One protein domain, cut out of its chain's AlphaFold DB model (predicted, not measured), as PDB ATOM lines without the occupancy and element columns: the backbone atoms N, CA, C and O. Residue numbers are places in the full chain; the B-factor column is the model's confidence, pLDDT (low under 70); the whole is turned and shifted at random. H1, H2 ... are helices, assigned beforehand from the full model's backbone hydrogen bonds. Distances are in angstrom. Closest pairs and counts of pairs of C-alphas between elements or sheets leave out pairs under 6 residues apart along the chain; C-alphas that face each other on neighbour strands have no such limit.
ATOM      1  N   LEU A   2     132.050 219.950 203.079       90.31
ATOM      2  CA  LEU A   2     132.242 219.012 201.953       90.31
ATOM      3  C   LEU A   2     131.206 217.875 201.900       90.31
ATOM      4  O   LEU A   2     130.498 217.746 200.910       90.31
ATOM      5  N   ASN A   3     131.083 217.077 202.966       89.12
ATOM      6  CA  ASN A   3     130.132 215.954 202.982       89.12
ATOM      7  C   ASN A   3     128.676 216.408 202.820       89.12
ATOM      8  O   ASN A   3     127.895 215.716 202.179       89.12
ATOM      9  N   ARG A   4     128.335 217.594 203.334       88.50
ATOM     10  CA  ARG A   4     127.027 218.216 203.110       88.50
ATOM     11  C   ARG A   4     126.833 218.613 201.646       88.50
ATOM     12  O   ARG A   4     125.801 218.292 201.078       88.50
ATOM     13  N   ALA A   5     127.820 219.255 201.023       91.56
ATOM     14  CA  ALA A   5     127.762 219.610 199.606       91.56
ATOM     15  C   ALA A   5     127.626 218.373 198.708       91.56
ATOM     16  O   ALA A   5     126.831 218.383 197.780       91.56
ATOM     17  N   LEU A   6     128.339 217.289 199.024       92.25
ATOM     18  CA  LEU A   6     128.208 216.008 198.330       92.25
ATOM     19  C   LEU A   6     126.820 215.376 198.532       92.25
ATOM     20  O   LEU A   6     126.210 214.926 197.567       92.25
ATOM     21  N   ARG A   7     126.287 215.389 199.764       87.94
ATOM     22  CA  ARG A   7     124.939 214.874 200.075       87.94
ATOM     23  C   ARG A   7     123.842 215.658 199.352       87.94
ATOM     24  O   ARG A   7     122.930 215.053 198.806       87.94
ATOM     25  N   MET A   8     123.965 216.985 199.310       90.06
ATOM     26  CA  MET A   8     123.009 217.895 198.665       90.06
ATOM     27  C   MET A   8     123.272 218.102 197.168       90.06
ATOM     28  O   MET A   8     122.545 218.856 196.529       90.06
ATOM     29  N   MET A   9     124.309 217.465 196.612       91.75
ATOM     30  CA  MET A   9     124.740 217.631 195.219       91.75
ATOM     31  C   MET A   9     124.967 219.106 194.826       91.75
ATOM     32  O   MET A   9     124.636 219.532 193.718       91.75
ATOM     33  N   ASP A  10     125.550 219.901 195.727       94.31
ATOM     34  CA  ASP A  10     125.897 221.301 195.467       94.31
ATOM     35  C   ASP A  10     127.094 221.377 194.508       94.31
ATOM     36  O   ASP A  10     128.263 221.357 194.911       94.31
ATOM     37  N   GLY A  11     126.793 221.471 193.211       93.88
ATOM     38  CA  GLY A  11     127.793 221.488 192.147       93.88
ATOM     39  C   GLY A  11     128.806 222.627 192.270       93.88
ATOM     40  O   GLY A  11     129.975 222.441 191.942       93.88
ATOM     41  N   HIS A  12     128.409 223.786 192.796       95.75
ATOM     42  CA  HIS A  12     129.315 224.923 192.930       95.75
ATOM     43  C   HIS A  12     130.387 224.660 193.995       95.75
ATOM     44  O   HIS A  12     131.572 224.917 193.759       95.75
ATOM     45  N   ILE A  13     130.000 224.103 195.149       94.12
ATOM     46  CA  ILE A  13     130.965 223.707 196.184       94.12
ATOM     47  C   ILE A  13     131.801 222.510 195.717       94.12
ATOM     48  O   ILE A  13     133.015 222.513 195.921       94.12
ATOM     49  N   ILE A  14     131.188 221.517 195.063       95.69
ATOM     50  CA  ILE A  14     131.889 220.328 194.555       95.69
ATOM     51  C   ILE A  14     132.978 220.721 193.553       95.69
ATOM     52  O   ILE A  14     134.112 220.275 193.697       95.69
ATOM     53  N   ILE A  15     132.676 221.596 192.586       96.56
ATOM     54  CA  ILE A  15     133.660 222.067 191.598       96.56
ATOM     55  C   ILE A  15     134.802 222.814 192.295       96.56
ATOM     56  O   ILE A  15     135.971 222.538 192.026       96.56
ATOM     57  N   ARG A  16     134.488 223.718 193.233       96.25
ATOM     58  CA  ARG A  16     135.514 224.470 193.977       96.25
ATOM     59  C   ARG A  16     136.416 223.570 194.817       96.25
ATOM     60  O   ARG A  16     137.602 223.852 194.930       96.25
ATOM     61  N   LEU A  17     135.868 222.505 195.399       95.31
ATOM     62  CA  LEU A  17     136.609 221.531 196.202       95.31
ATOM     63  C   LEU A  17     137.100 220.328 195.386       95.31
ATOM     64  O   LEU A  17     137.612 219.380 195.975       95.31
ATOM     65  N   GLY A  18     136.985 220.350 194.055       95.88
ATOM     66  CA  GLY A  18     137.287 219.197 193.201       95.88
ATOM     67  C   GLY A  18     138.716 218.682 193.374       95.88
ATOM     68  O   GLY A  18     138.929 217.475 193.477       95.88
ATOM     69  N   PHE A  19     139.686 219.593 193.504       96.81
ATOM     70  CA  PHE A  19     141.078 219.233 193.786       96.81
ATOM     71  C   PHE A  19     141.205 218.475 195.117       96.81
ATOM     72  O   PHE A  19     141.819 217.413 195.166       96.81
ATOM     73  N   PHE A  20     140.549 218.970 196.173       96.31
ATOM     74  CA  PHE A  20     140.578 218.366 197.501       96.31
ATOM     75  C   PHE A  20     139.870 217.010 197.521       96.31
ATOM     76  O   PHE A  20     140.375 216.067 198.116       96.31
ATOM     77  N   ILE A  21     138.725 216.887 196.842       96.12
ATOM     78  CA  ILE A  21     138.012 215.612 196.686       96.12
ATOM     79  C   ILE A  21     138.922 214.589 195.999       96.12
ATOM     80  O   ILE A  21     139.035 213.457 196.467       96.12
ATOM     81  N   GLY A  22     139.602 214.997 194.925       96.94
ATOM     82  CA  GLY A  22     140.535 214.144 194.196       96.94
ATOM     83  C   GLY A  22     141.760 213.738 195.019       96.94
ATOM     84  O   GLY A  22     142.198 212.592 194.925       96.94
ATOM     85  N   ASP A  23     142.316 214.647 195.822       98.00
ATOM     86  CA  ASP A  23     143.420 214.344 196.743       98.00
ATOM     87  C   ASP A  23     142.976 213.398 197.867       98.00
ATOM     88  O   ASP A  23     143.659 212.411 198.142       98.00
ATOM     89  N   LEU A  24     141.822 213.661 198.486       97.12
ATOM     90  CA  LEU A  24     141.264 212.836 199.557       97.12
ATOM     91  C   LEU A  24     140.979 211.414 199.066       97.12
ATOM     92  O   LEU A  24     141.355 210.448 199.726       97.12
ATOM     93  N   HIS A  25     140.368 211.279 197.888       96.81
ATOM     94  CA  HIS A  25     140.107 209.980 197.272       96.81
ATOM     95  C   HIS A  25     141.400 209.179 197.060       96.81
ATOM     96  O   HIS A  25     141.485 208.032 197.500       96.81
ATOM     97  N   ARG A  26     142.433 209.799 196.472       98.12
ATOM     98  CA  ARG A  26     143.737 209.151 196.250       98.12
ATOM     99  C   ARG A  26     144.415 208.736 197.557       98.12
ATOM    100  O   ARG A  26     145.005 207.663 197.626       98.12
ATOM    101  N   GLN A  27     144.322 209.551 198.606       97.81
ATOM    102  CA  GLN A  27     144.874 209.199 199.919       97.81
ATOM    103  C   GLN A  27     144.146 208.006 200.547       97.81
ATOM    104  O   GLN A  27     144.798 207.113 201.088       97.81
ATOM    105  N   ILE A  28     142.814 207.960 200.449       96.19
ATOM    106  CA  ILE A  28     142.019 206.820 200.923       96.19
ATOM    107  C   ILE A  28     142.404 205.549 200.162       96.19
ATOM    108  O   ILE A  28     142.611 204.516 200.792       96.19
ATOM    109  N   GLU A  29     142.565 205.618 198.838       95.69
ATOM    110  CA  GLU A  29     143.001 204.477 198.022       95.69
ATOM    111  C   GLU A  29     144.384 203.960 198.453       95.69
ATOM    112  O   GLU A  29     144.563 202.763 198.679       95.69
ATOM    113  N   GLN A  30     145.349 204.860 198.659       96.12
ATOM    114  CA  GLN A  30     146.683 204.494 199.141       96.12
ATOM    115  C   GLN A  30     146.648 203.856 200.535       96.12
ATOM    116  O   GLN A  30     147.374 202.896 200.798       96.12
ATOM    117  N   LEU A  31     145.834 204.386 201.452       94.25
ATOM    118  CA  LEU A  31     145.681 203.829 202.797       94.25
ATOM    119  C   LEU A  31     144.975 202.474 202.768       94.25
ATOM    120  O   LEU A  31     145.395 201.566 203.479       94.25
ATOM    121  N   HIS A  32     143.973 202.310 201.907       90.81
ATOM    122  CA  HIS A  32     143.304 201.035 201.689       90.81
ATOM    123  C   HIS A  32     144.297 199.975 201.201       90.81
ATOM    124  O   HIS A  32     144.406 198.910 201.802       90.81
ATOM    125  N   GLN A  33     145.108 200.288 200.187       90.44
ATOM    126  CA  GLN A  33     146.152 199.377 199.705       90.44
ATOM    127  C   GLN A  33     147.129 198.976 200.818       90.44
ATOM    128  O   GLN A  33     147.482 197.806 200.925       90.44
ATOM    129  N   LYS A  34     147.536 199.921 201.678       91.50
ATOM    130  CA  LYS A  34     148.412 199.642 202.831       91.50
ATOM    131  C   LYS A  34     147.736 198.773 203.887       91.50
ATOM    132  O   LYS A  34     148.386 197.891 204.433       91.50
ATOM    133  N   GLN A  35     146.457 199.013 204.166       87.38
ATOM    134  CA  GLN A  35     145.684 198.260 205.153       87.38
ATOM    135  C   GLN A  35     145.571 196.777 204.781       87.38
ATOM    136  O   GLN A  35     145.578 195.929 205.666       87.38
ATOM    137  N   TYR A  36     145.509 196.466 203.484       84.50
ATOM    138  CA  TYR A  36     145.390 195.095 202.981       84.50
ATOM    139  C   TYR A  36     146.689 194.534 202.385       84.50
ATOM    140  O   TYR A  36     146.703 193.404 201.894       84.50
ATOM    141  N   ALA A  37     147.801 195.274 202.438       82.44
ATOM    142  CA  ALA A  37     149.088 194.807 201.932       82.44
ATOM    143  C   ALA A  37     149.552 193.568 202.722       82.44
ATOM    144  O   ALA A  37     149.952 193.671 203.878       82.44
ATOM    145  N   GLY A  38     149.497 192.392 202.090       73.19
ATOM    146  CA  GLY A  38     149.910 191.117 202.692       73.19
ATOM    147  C   GLY A  38     148.787 190.291 203.325       73.19
ATOM    148  O   GLY A  38     149.071 189.224 203.860       73.19
ATOM    149  N   THR A  39     147.528 190.729 203.224       70.25
ATOM    150  CA  THR A  39     146.357 189.984 203.724       70.25
ATOM    151  C   THR A  39     145.428 189.657 202.556       70.25
ATOM    152  O   THR A  39     145.230 190.488 201.670       70.25
ATOM    153  N   THR A  40     144.836 188.461 202.517       64.50
ATOM    154  CA  THR A  40     143.718 188.208 201.595       64.50
ATOM    155  C   THR A  40     142.552 189.088 202.033       64.50
ATOM    156  O   THR A  40     142.176 189.060 203.199       64.50
ATOM    157  N   ALA A  41     142.035 189.916 201.127       62.19
ATOM    158  CA  ALA A  41     141.079 190.998 201.381       62.19
ATOM    159  C   ALA A  41     139.662 190.520 201.785       62.19
ATOM    160  O   ALA A  41     138.669 190.909 201.176       62.19
TER     161      ALA A  41
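AT A GLANCE: This is residues 2 to 41 of the 96 residues of the protein "Hypothetical protein" of Adineta steineri (UniProt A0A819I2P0). What shape does the model have? A small head, the helical hairpin of H1 and H2, sits at the beginning of one long helix, H3, which sticks out from it as a straight arm with residues 22 to 32 standing free. Residues 37 to 41 make a curved tail at the arm's far end. What is it built of? The printed part has 40 residues, with three named helices in the order H1, H2, H3 and no named strand, and its class is all helix. How spread out is it? It is only just extended, close to loose, with a radius of gyration of the C-alphas of 13.8 A and spans of 41 by 17 by 9 A, the arm making most of the length.

IN THESE COORDINATES: Where do the short helices lie? H1 is residues 2 to 7, beginning at C-alpha 2 at (132.242, 219.012, 201.953). H2 is residues 11 to 16. Where does the long helix run? H3 is residues 18 to 36, 27.2 A from C-alpha 18 at (137.287, 219.197, 193.201) to C-alpha 36 at (145.390, 195.095, 202.981).

HOW THE PARTS SIT: How does H1 stand to H2? They touch and form a helical hairpin, at a shallow tilt of 23 degrees, opposite ways. Their closest C-alphas, those of Ala 5 and Ile 13, are 6.2 A apart. And H3? H2 and H3 meet only through their link and are near each other, with 5 pairs of C-alphas within 10 A. H1 and H3 are apart. What do the backbones show? In H1, H2 and H3 every O i to N i+4 pair is within hydrogen-bond range.

THE WHOLE: How large is it? The two C-alphas farthest apart, those of His 12 and Gly 38, are 40.8 A apart. Is it unbroken? The printed part has no cut, and the links H1 to H2 and H2 to H3 are tight. Where is confidence low? The mean pLDDT of the printed part is 90.8, and residues 40 to 41 are under 70.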